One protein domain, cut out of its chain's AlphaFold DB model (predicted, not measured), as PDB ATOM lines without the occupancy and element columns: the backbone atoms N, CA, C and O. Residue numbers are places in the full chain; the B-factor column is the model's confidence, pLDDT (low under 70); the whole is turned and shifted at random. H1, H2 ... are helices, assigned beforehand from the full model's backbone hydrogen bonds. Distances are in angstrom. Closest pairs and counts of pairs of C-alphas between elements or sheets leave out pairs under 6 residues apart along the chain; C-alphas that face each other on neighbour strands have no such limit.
ATOM      1  N   GLU A   4     -12.530  20.514 -32.332       90.94
ATOM      2  CA  GLU A   4     -13.522  21.127 -33.216       90.94
ATOM      3  C   GLU A   4     -13.906  22.531 -32.731       90.94
ATOM      4  O   GLU A   4     -13.760  23.482 -33.493       90.94
ATOM      5  N   ASP A   5     -14.240  22.691 -31.446       89.94
ATOM      6  CA  ASP A   5     -14.541  23.993 -30.829       89.94
ATOM      7  C   ASP A   5     -13.379  24.992 -30.968       89.94
ATOM      8  O   ASP A   5     -13.578  26.191 -31.174       89.94
ATOM      9  N   TYR A   6     -12.138  24.509 -30.841       91.12
ATOM     10  CA  TYR A   6     -10.953  25.353 -30.992       91.12
ATOM     11  C   TYR A   6     -10.777  25.811 -32.443       91.12
ATOM     12  O   TYR A   6     -10.484  26.982 -32.690       91.12
ATOM     13  N   LEU A   7     -10.970  24.905 -33.405       91.81
ATOM     14  CA  LEU A   7     -10.899  25.231 -34.828       91.81
ATOM     15  C   LEU A   7     -12.035  26.167 -35.251       91.81
ATOM     16  O   LEU A   7     -11.792  27.076 -36.042       91.81
ATOM     17  N   GLU A   8     -13.235  26.000 -34.695       90.62
ATOM     18  CA  GLU A   8     -14.364  26.906 -34.912       90.62
ATOM     19  C   GLU A   8     -14.048  28.316 -34.404       90.62
ATOM     20  O   GLU A   8     -14.181  29.288 -35.150       90.62
ATOM     21  N   LEU A   9     -13.551  28.442 -33.166       92.12
ATOM     22  CA  LEU A   9     -13.122  29.727 -32.614       92.12
ATOM     23  C   LEU A   9     -12.026  30.373 -33.474       92.12
ATOM     24  O   LEU A   9     -12.047  31.587 -33.705       92.12
ATOM     25  N   LEU A  10     -11.063  29.574 -33.935       90.94
ATOM     26  CA  LEU A  10      -9.947  30.049 -34.743       90.94
ATOM     27  C   LEU A  10     -10.409  30.532 -36.123       90.94
ATOM     28  O   LEU A  10     -10.039  31.638 -36.520       90.94
ATOM     29  N   ASP A  11     -11.226  29.750 -36.838       89.88
ATOM     30  CA  ASP A  11     -11.793  30.145 -38.136       89.88
ATOM     31  C   ASP A  11     -12.664  31.393 -37.987       89.88
ATOM     32  O   ASP A  11     -12.491  32.359 -38.736       89.88
ATOM     33  N   TRP A  12     -13.523  31.428 -36.964       91.88
ATOM     34  CA  TRP A  12     -14.349  32.591 -36.666       91.88
ATOM     35  C   TRP A  12     -13.487  33.838 -36.454       91.88
ATOM     36  O   TRP A  12     -13.657  34.828 -37.164       91.88
ATOM     37  N   THR A  13     -12.492  33.775 -35.565       92.00
ATOM     38  CA  THR A  13     -11.581  34.897 -35.276       92.00
ATOM     39  C   THR A  13     -10.843  35.352 -36.535       92.00
ATOM     40  O   THR A  13     -10.802  36.541 -36.853       92.00
ATOM     41  N   ALA A  14     -10.334  34.401 -37.319       88.81
ATOM     42  CA  ALA A  14      -9.616  34.659 -38.557       88.81
ATOM     43  C   ALA A  14     -10.468  35.372 -39.623       88.81
ATOM     44  O   ALA A  14      -9.897  36.067 -40.473       88.81
ATOM     45  N   ARG A  15     -11.796  35.195 -39.611       88.12
ATOM     46  CA  ARG A  15     -12.740  35.911 -40.485       88.12
ATOM     47  C   ARG A  15     -13.082  37.306 -39.971       88.12
ATOM     48  O   ARG A  15     -13.322  38.187 -40.791       88.12
ATOM     49  N   GLN A  16     -13.053  37.528 -38.656       87.06
ATOM     50  CA  GLN A  16     -13.261  38.864 -38.091       87.06
ATOM     51  C   GLN A  16     -12.078  39.802 -38.355       87.06
ATOM     52  O   GLN A  16     -12.291  40.984 -38.607       87.06
ATOM     53  N   THR A  17     -10.845  39.286 -38.332       82.75
ATOM     54  CA  THR A  17      -9.631  40.094 -38.551       82.75
ATOM     55  C   THR A  17      -9.400  40.448 -40.024       82.75
ATOM     56  O   THR A  17      -8.826  41.489 -40.327       82.75
ATOM     57  N   PRO A  30     -18.905  32.435 -31.093       91.94
ATOM     58  CA  PRO A  30     -18.590  31.119 -30.553       91.94
ATOM     59  C   PRO A  30     -19.034  30.983 -29.085       91.94
ATOM     60  O   PRO A  30     -18.711  31.867 -28.280       91.94
ATOM     61  N   PRO A  31     -19.702  29.880 -28.687       91.38
ATOM     62  CA  PRO A  31     -20.238  29.712 -27.331       91.38
ATOM     63  C   PRO A  31     -19.190  29.868 -26.222       91.38
ATOM     64  O   PRO A  31     -19.505  30.271 -25.101       91.38
ATOM     65  N   ILE A  32     -17.924  29.569 -26.520       92.00
ATOM     66  CA  ILE A  32     -16.817  29.756 -25.580       92.00
ATOM     67  C   ILE A  32     -16.590  31.228 -25.219       92.00
ATOM     68  O   ILE A  32     -16.303  31.514 -24.061       92.00
ATOM     69  N   LEU A  33     -16.769  32.166 -26.154       92.12
ATOM     70  CA  LEU A  33     -16.622  33.595 -25.870       92.12
ATOM     71  C   LEU A  33     -17.762  34.094 -24.980       92.12
ATOM     72  O   LEU A  33     -17.504  34.792 -24.003       92.12
ATOM     73  N   VAL A  34     -18.990  33.619 -25.218       91.88
ATOM     74  CA  VAL A  34     -20.147  33.895 -24.347       91.88
ATOM     75  C   VAL A  34     -19.891  33.399 -22.925       91.88
ATOM     76  O   VAL A  34     -20.078  34.137 -21.964       91.88
ATOM     77  N   ARG A  35     -19.388  32.167 -22.773       91.69
ATOM     78  CA  ARG A  35     -19.037  31.591 -21.461       91.69
ATOM     79  C   ARG A  35     -17.932  32.360 -20.739       91.69
ATOM     80  O   ARG A  35     -17.874  32.324 -19.514       91.69
ATOM     81  N   LEU A  36     -17.039  33.004 -21.485       90.12
ATOM     82  CA  LEU A  36     -15.978  33.845 -20.932       90.12
ATOM     83  C   LEU A  36     -16.453  35.273 -20.618       90.12
ATOM     84  O   LEU A  36     -15.695  36.011 -19.988       90.12
ATOM     85  N   GLY A  37     -17.682  35.637 -21.002       90.88
ATOM     86  CA  GLY A  37     -18.209  36.997 -20.878       90.88
ATOM     87  C   GLY A  37     -17.536  37.967 -21.846       90.88
ATOM     88  O   GLY A  37     -17.252  39.095 -21.475       90.88
ATOM     89  N   LEU A  38     -17.186  37.509 -23.052       92.50
ATOM     90  CA  LEU A  38     -16.513  38.322 -24.062       92.50
ATOM     91  C   LEU A  38     -17.435  38.521 -25.259       92.50
ATOM     92  O   LEU A  38     -17.816  37.561 -25.932       92.50
ATOM     93  N   ASP A  39     -17.751  39.778 -25.551       91.94
ATOM     94  CA  ASP A  39     -18.424  40.137 -26.789       91.94
ATOM     95  C   ASP A  39     -17.455  40.115 -27.988       91.94
ATOM     96  O   ASP A  39     -16.228  40.010 -27.865       91.94
ATOM     97  N   ARG A  40     -18.027  40.228 -29.190       90.56
ATOM     98  CA  ARG A  40     -17.276  40.207 -30.450       90.56
ATOM     99  C   ARG A  40     -16.225  41.312 -30.522       90.56
ATOM    100  O   ARG A  40     -15.109  41.051 -30.959       90.56
ATOM    101  N   THR A  41     -16.597  42.542 -30.191       91.19
ATOM    102  CA  THR A  41     -15.727  43.718 -30.310       91.19
ATOM    103  C   THR A  41     -14.555  43.622 -29.346       91.19
ATOM    104  O   THR A  41     -13.406  43.756 -29.771       91.19
ATOM    105  N   THR A  42     -14.841  43.255 -28.099       94.25
ATOM    106  CA  THR A  42     -13.856  43.031 -27.050       94.25
ATOM    107  C   THR A  42     -12.862  41.945 -27.455       94.25
ATOM    108  O   THR A  42     -11.653  42.176 -27.441       94.25
ATOM    109  N   TRP A  43     -13.341  40.781 -27.906       94.25
ATOM    110  CA  TRP A  43     -12.463  39.704 -28.370       94.25
ATOM    111  C   TRP A  43     -11.599  40.109 -29.568       94.25
ATOM    112  O   TRP A  43     -10.393  39.856 -29.577       94.25
ATOM    113  N   CYS A  44     -12.195  40.747 -30.577       92.56
ATOM    114  CA  CYS A  44     -11.464  41.166 -31.769       92.56
ATOM    115  C   CYS A  44     -10.311  42.113 -31.421       92.56
ATOM    116  O   CYS A  44      -9.222  41.960 -31.976       92.56
ATOM    117  N   GLU A  45     -10.516  43.055 -30.496       94.62
ATOM    118  CA  GLU A  45      -9.457  43.964 -30.052       94.62
ATOM    119  C   GLU A  45      -8.378  43.224 -29.251       94.62
ATOM    120  O   GLU A  45      -7.190  43.371 -29.542       94.62
ATOM    121  N   LEU A  46      -8.779  42.359 -28.311       94.75
ATOM    122  CA  LEU A  46      -7.856  41.548 -27.510       94.75
ATOM    123  C   LEU A  46      -6.905  40.712 -28.375       94.75
ATOM    124  O   LEU A  46      -5.719  40.620 -28.060       94.75
ATOM    125  N   VAL A  47      -7.413  40.107 -29.453       93.94
ATOM    126  CA  VAL A  47      -6.608  39.276 -30.358       93.94
ATOM    127  C   VAL A  47      -5.776  40.122 -31.319       93.94
ATOM    128  O   VAL A  47      -4.604  39.813 -31.536       93.94
ATOM    129  N   SER A  48      -6.344  41.191 -31.884       92.94
ATOM    130  CA  SER A  48      -5.650  42.014 -32.889       92.94
ATOM    131  C   SER A  48      -4.492  42.808 -32.281       92.94
ATOM    132  O   SER A  48      -3.418  42.880 -32.872       92.94
ATOM    133  N   ASP A  49      -4.679  43.331 -31.067       95.12
ATOM    134  CA  ASP A  49      -3.685  44.131 -30.350       95.12
ATOM    135  C   ASP A  49      -2.985  43.342 -29.231       95.12
ATOM    136  O   ASP A  49      -2.398  43.935 -28.320       95.12
ATOM    137  N   PHE A  50      -2.998  42.003 -29.293       94.00
ATOM    138  CA  PHE A  50      -2.536  41.138 -28.202       94.00
ATOM    139  C   PHE A  50      -1.160  41.539 -27.658       94.00
ATOM    140  O   PHE A  50      -1.015  41.772 -26.462       94.00
ATOM    141  N   GLY A  51      -0.154  41.706 -28.523       93.06
ATOM    142  CA  GLY A  51       1.203  42.070 -28.091       93.06
ATOM    143  C   GLY A  51       1.314  43.473 -27.479       93.06
ATOM    144  O   GLY A  51       2.181  43.725 -26.641       93.06
ATOM    145  N   ARG A  52       0.425  44.399 -27.860       93.69
ATOM    146  CA  ARG A  52       0.376  45.763 -27.314       93.69
ATOM    147  C   ARG A  52      -0.343  45.799 -25.966       93.69
ATOM    148  O   ARG A  52       0.085  46.516 -25.057       93.69
ATOM    149  N   LEU A  53      -1.429  45.039 -25.843       95.56
ATOM    150  CA  LEU A  53      -2.256  44.940 -24.642       95.56
ATOM    151  C   LEU A  53      -1.566  44.107 -23.553       95.56
ATOM    152  O   LEU A  53      -1.544  44.505 -22.383       95.56
ATOM    153  N   PHE A  54      -0.936  43.004 -23.955       93.31
ATOM    154  CA  PHE A  54      -0.315  42.004 -23.097       93.31
ATOM    155  C   PHE A  54       1.182  41.886 -23.412       93.31
ATOM    156  O   PHE A  54       1.613  41.121 -24.266       93.31
ATOM    157  N   CYS A  55       1.996  42.676 -22.707       85.31
ATOM    158  CA  CYS A  55       3.446  42.723 -22.929       85.31
ATOM    159  C   CYS A  55       4.208  41.645 -22.138       85.31
ATOM    160  O   CYS A  55       5.046  40.942 -22.692       85.31
ATOM    161  N   CYS A  56       3.934  41.519 -20.834       87.31
ATOM    162  CA  CYS A  56       4.646  40.581 -19.952       87.31
ATOM    163  C   CYS A  56       3.751  39.484 -19.368       87.31
ATOM    164  O   CYS A  56       4.260  38.475 -18.890       87.31
ATOM    165  N   VAL A  57       2.438  39.707 -19.344       92.56
ATOM    166  CA  VAL A  57       1.446  38.789 -18.781       92.56
ATOM    167  C   VAL A  57       0.097  39.042 -19.448       92.56
ATOM    168  O   VAL A  57      -0.203  40.180 -19.819       92.56
ATOM    169  N   ALA A  58      -0.703  37.987 -19.574       93.75
ATOM    170  CA  ALA A  58      -2.089  38.031 -20.020       93.75
ATOM    171  C   ALA A  58      -2.971  37.293 -19.008       93.75
ATOM    172  O   ALA A  58      -2.533  36.325 -18.387       93.75
ATOM    173  N   GLY A  59      -4.205  37.755 -18.833       92.31
ATOM    174  CA  GLY A  59      -5.156  37.176 -17.888       92.31
ATOM    175  C   GLY A  59      -6.152  38.215 -17.391       92.31
ATOM    176  O   GLY A  59      -6.060  39.383 -17.765       92.31
ATOM    177  N   ARG A  60      -7.091  37.793 -16.538       91.56
ATOM    178  CA  ARG A  60      -8.023  38.727 -15.897       91.56
ATOM    179  C   ARG A  60      -7.277  39.693 -14.967       91.56
ATOM    180  O   ARG A  60      -6.348  39.243 -14.284       91.56
ATOM    181  N   PRO A  61      -7.656  40.984 -14.921       92.88
ATOM    182  CA  PRO A  61      -7.009  41.977 -14.068       92.88
ATOM    183  C   PRO A  61      -6.864  41.525 -12.611       92.88
ATOM    184  O   PRO A  61      -5.770  41.622 -12.060       92.88
ATOM    185  N   GLU A  62      -7.921  40.950 -12.032       92.00
ATOM    186  CA  GLU A  62      -7.938  40.476 -10.639       92.00
ATOM    187  C   GLU A  62      -6.865  39.405 -10.386       92.00
ATOM    188  O   GLU A  62      -6.105  39.476  -9.417       92.00
ATOM    189  N   CYS A  63      -6.753  38.433 -11.297       92.56
ATOM    190  CA  CYS A  63      -5.744  37.383 -11.208       92.56
ATOM    191  C   CYS A  63      -4.336  37.965 -11.361       92.56
ATOM    192  O   CYS A  63      -3.445  37.641 -10.577       92.56
ATOM    193  N   VAL A  64      -4.129  38.844 -12.343       93.88
ATOM    194  CA  VAL A  64      -2.811  39.424 -12.639       93.88
ATOM    195  C   VAL A  64      -2.305  40.302 -11.496       93.88
ATOM    196  O   VAL A  64      -1.126  40.229 -11.155       93.88
ATOM    197  N   ASP A  65      -3.183  41.082 -10.866       92.31
ATOM    198  CA  ASP A  65      -2.815  41.971  -9.758       92.31
ATOM    199  C   ASP A  65      -2.379  41.208  -8.496       92.31
ATOM    200  O   ASP A  65      -1.591  41.726  -7.696       92.31
ATOM    201  N   SER A  66      -2.839  39.962  -8.335       91.44
ATOM    202  CA  SER A  66      -2.389  39.068  -7.262       91.44
ATOM    203  C   SER A  66      -1.004  38.452  -7.524       91.44
ATOM    204  O   SER A  66      -0.324  38.022  -6.589       91.44
ATOM    205  N   MET A  67      -0.553  38.441  -8.784       92.19
ATOM    206  CA  MET A  67       0.693  37.800  -9.193       92.19
ATOM    207  C   MET A  67       1.905  38.726  -9.067       92.19
ATOM    208  O   MET A  67       1.858  39.948  -9.233       92.19
ATOM    209  N   ARG A  68       3.059  38.104  -8.820       92.38
ATOM    210  CA  ARG A  68       4.361  38.773  -8.789       92.38
ATOM    211  C   ARG A  68       5.330  38.059  -9.708       92.38
ATOM    212  O   ARG A  68       5.328  36.836  -9.803       92.38
ATOM    213  N   CYS A  69       6.192  38.829 -10.355       88.19
ATOM    214  CA  CYS A  69       7.280  38.279 -11.142       88.19
ATOM    215  C   CYS A  69       8.229  37.486 -10.235       88.19
ATOM    216  O   CYS A  69       8.801  38.056  -9.307       88.19
ATOM    217  N   HIS A  70       8.462  36.209 -10.542       87.06
ATOM    218  CA  HIS A  70       9.350  35.345  -9.752       87.06
ATOM    219  C   HIS A  70      10.801  35.846  -9.672       87.06
ATOM    220  O   HIS A  70      11.497  35.535  -8.715       87.06
ATOM    221  N   ARG A  71      11.268  36.623 -10.661       89.00
ATOM    222  CA  ARG A  71      12.654  37.125 -10.707       89.00
ATOM    223  C   ARG A  71      12.852  38.464 -10.008       89.00
ATOM    224  O   ARG A  71      13.887  38.685  -9.400       89.00
ATOM    225  N   THR A  72      11.896  39.380 -10.145       90.25
ATOM    226  CA  THR A  72      12.045  40.767  -9.664       90.25
ATOM    227  C   THR A  72      11.166  41.081  -8.458       90.25
ATOM    228  O   THR A  72      11.254  42.181  -7.918       90.25
ATOM    229  N   CYS A  73      10.269  40.163  -8.072       87.62
ATOM    230  CA  CYS A  73       9.223  40.335  -7.057       87.62
ATOM    231  C   CYS A  73       8.283  41.539  -7.283       87.62
ATOM    232  O   CYS A  73       7.429  41.843  -6.437       87.62
ATOM    233  N   ARG A  74       8.392  42.211  -8.440       89.88
ATOM    234  CA  ARG A  74       7.502  43.297  -8.856       89.88
ATOM    235  C   ARG A  74       6.128  42.732  -9.198       89.88
ATOM    236  O   ARG A  74       6.020  41.625  -9.727       89.88
ATOM    237  N   ARG A  75       5.084  43.497  -8.879       89.50
ATOM    238  CA  ARG A  75       3.711  43.156  -9.264       89.50
ATOM    239  C   ARG A  75       3.558  43.276 -10.772       89.50
ATOM    240  O   ARG A  75       4.151  44.167 -11.386       89.50
ATOM    241  N   TYR A  76       2.773  42.380 -11.350       91.69
ATOM    242  CA  TYR A  76       2.328  42.560 -12.717       91.69
ATOM    243  C   TYR A  76       1.163  43.542 -12.762       91.69
ATOM    244  O   TYR A  76       0.325  43.565 -11.867       91.69
ATOM    245  N   HIS A  77       1.104  44.335 -13.828       90.25
ATOM    246  CA  HIS A  77      -0.033  45.196 -14.108       90.25
ATOM    247  C   HIS A  77      -0.364  45.129 -15.591       90.25
ATOM    248  O   HIS A  77       0.505  45.313 -16.445       90.25
ATOM    249  N   LEU A  78      -1.639  44.894 -15.888       93.38
ATOM    250  CA  LEU A  78      -2.150  45.021 -17.244       93.38
ATOM    251  C   LEU A  78      -2.180  46.484 -17.673       93.38
ATOM    252  O   LEU A  78      -2.389  47.388 -16.854       93.38
ATOM    253  N   ARG A  79      -2.013  46.708 -18.980       94.44
ATOM    254  CA  ARG A  79      -2.229  48.020 -19.596       94.44
ATOM    255  C   ARG A  79      -3.672  48.466 -19.350       94.44
ATOM    256  O   ARG A  79      -4.580  47.642 -19.335       94.44
ATOM    257  N   ARG A  80      -3.884  49.780 -19.215       94.88
ATOM    258  CA  ARG A  80      -5.207  50.368 -18.944       94.88
ATOM    259  C   ARG A  80      -6.286  49.851 -19.904       94.88
ATOM    260  O   ARG A  80      -7.311  49.375 -19.438       94.88
ATOM    261  N   ARG A  81      -6.015  49.858 -21.214       95.31
ATOM    262  CA  ARG A  81      -6.973  49.388 -22.226       95.31
ATOM    263  C   ARG A  81      -7.333  47.908 -22.067       95.31
ATOM    264  O   ARG A  81      -8.499  47.557 -22.144       95.31
ATOM    265  N   ALA A  82      -6.348  47.056 -21.772       94.50
ATOM    266  CA  ALA A  82      -6.583  45.632 -21.526       94.50
ATOM    267  C   ALA A  82      -7.467  45.398 -20.292       94.50
ATOM    268  O   ALA A  82      -8.253  44.459 -20.279       94.50
ATOM    269  N   ARG A  83      -7.360  46.258 -19.266       94.75
ATOM    270  CA  ARG A  83      -8.267  46.219 -18.111       94.75
ATOM    271  C   ARG A  83      -9.682  46.586 -18.521       94.75
ATOM    272  O   ARG A  83     -10.565  45.783 -18.287       94.75
ATOM    273  N   GLU A  84      -9.861  47.731 -19.180       94.56
ATOM    274  CA  GLU A  84     -11.173  48.213 -19.639       94.56
ATOM    275  C   GLU A  84     -11.915  47.149 -20.459       94.56
ATOM    276  O   GLU A  84     -13.085  46.900 -20.198       94.56
ATOM    277  N   LEU A  85     -11.217  46.474 -21.377       94.38
ATOM    278  CA  LEU A  85     -11.773  45.388 -22.192       94.38
ATOM    279  C   LEU A  85     -12.185  44.150 -21.381       94.38
ATOM    280  O   LEU A  85     -13.103  43.448 -21.771       94.38
ATOM    281  N   LEU A  86     -11.502  43.845 -20.276       92.00
ATOM    282  CA  LEU A  86     -11.762  42.643 -19.468       92.00
ATOM    283  C   LEU A  86     -12.695  42.892 -18.274       92.00
ATOM    284  O   LEU A  86     -13.066  41.935 -17.596       92.00
ATOM    285  N   THR A  87     -13.042  44.154 -18.008       87.69
ATOM    286  CA  THR A  87     -13.997  44.577 -16.968       87.69
ATOM    287  C   THR A  87     -15.267  45.210 -17.533       87.69
ATOM    288  O   THR A  87     -16.099  45.653 -16.752       87.69
ATOM    289  N   ALA A  88     -15.394  45.335 -18.857       68.94
ATOM    290  CA  ALA A  88     -16.644  45.763 -19.472       68.94
ATOM    291  C   ALA A  88     -17.668  44.623 -19.341       68.94
ATOM    292  O   ALA A  88     -17.407  43.523 -19.826       68.94
TER     293      ALA A  88
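AT A GLANCE: This is residues 4 to 17 and 30 to 88 of the 89 residues of an uncharacterized protein of Rhodopirellula solitaria (UniProt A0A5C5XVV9). Short helices follow one another along an elongated body: H3 and H6 pack together in the middle, and H1 lies at one end, its residues 13 to 17 packing on H3. H5 and the loop of residues 67 to 79 make the other end, with H2 near H1 and H4 near H3 and H6. The printed part has 73 residues, with six named helices, H1 to H6 in chain order, and no named strand; the class is all helix. It is only just loose, close to compact, with a radius of gyration of the C-alphas of 13.8 A and spans of 39 by 23 by 21 A.

HOW THE PARTS SIT: Start at H1, residues 4 to 17; it touches H3, residues 40 to 48, with residues 13 to 17 alone, about perpendicular at 84 degrees, the closest C-alphas, Gln 16 and Cys 44, being 7.0 A apart. H2, residues 31 to 36, is close to H1 but not clearly touching, with C-alphas 9 and 32 closest at 7.9 A. H3 touches H6, residues 80 to 87, at a steep tilt of 40 degrees, opposite ways; look at Thr 42 and Leu 85, their closest C-alphas, 5.8 A apart. H4, residues 50 to 53, and H5, residues 61 to 66, are each close to H6 but not clearly touching, with closest C-alphas 53 and 82 at 5.4 A and 61 and 83 at 6.0 A. H1 and H6 are apart. In H1, H2, H3, H5 and H6 every O i to N i+4 pair is within hydrogen-bond range; H4 is too short for one.

IN THESE COORDINATES: Find C-alpha 4 at (-13.522, 21.127, -33.216), where H1 begins its 20.1 A. H2 covers 8.7 A, H3 12.0 A, H4 5.2 A and H5 8.7 A. H6 runs 10.7 A to C-alpha 87 at (-13.997, 44.577, -16.968).

THE WHOLE: The C-alphas farthest apart, Arg 15 and Cys 73, are 40.2 A apart. Residues 18 to 29 are not printed, and C-alphas 17 and 30 are 15.0 A apart across the cut. The link from H5 to H6 is long. Look at residue 88 for the one pLDDT under 70.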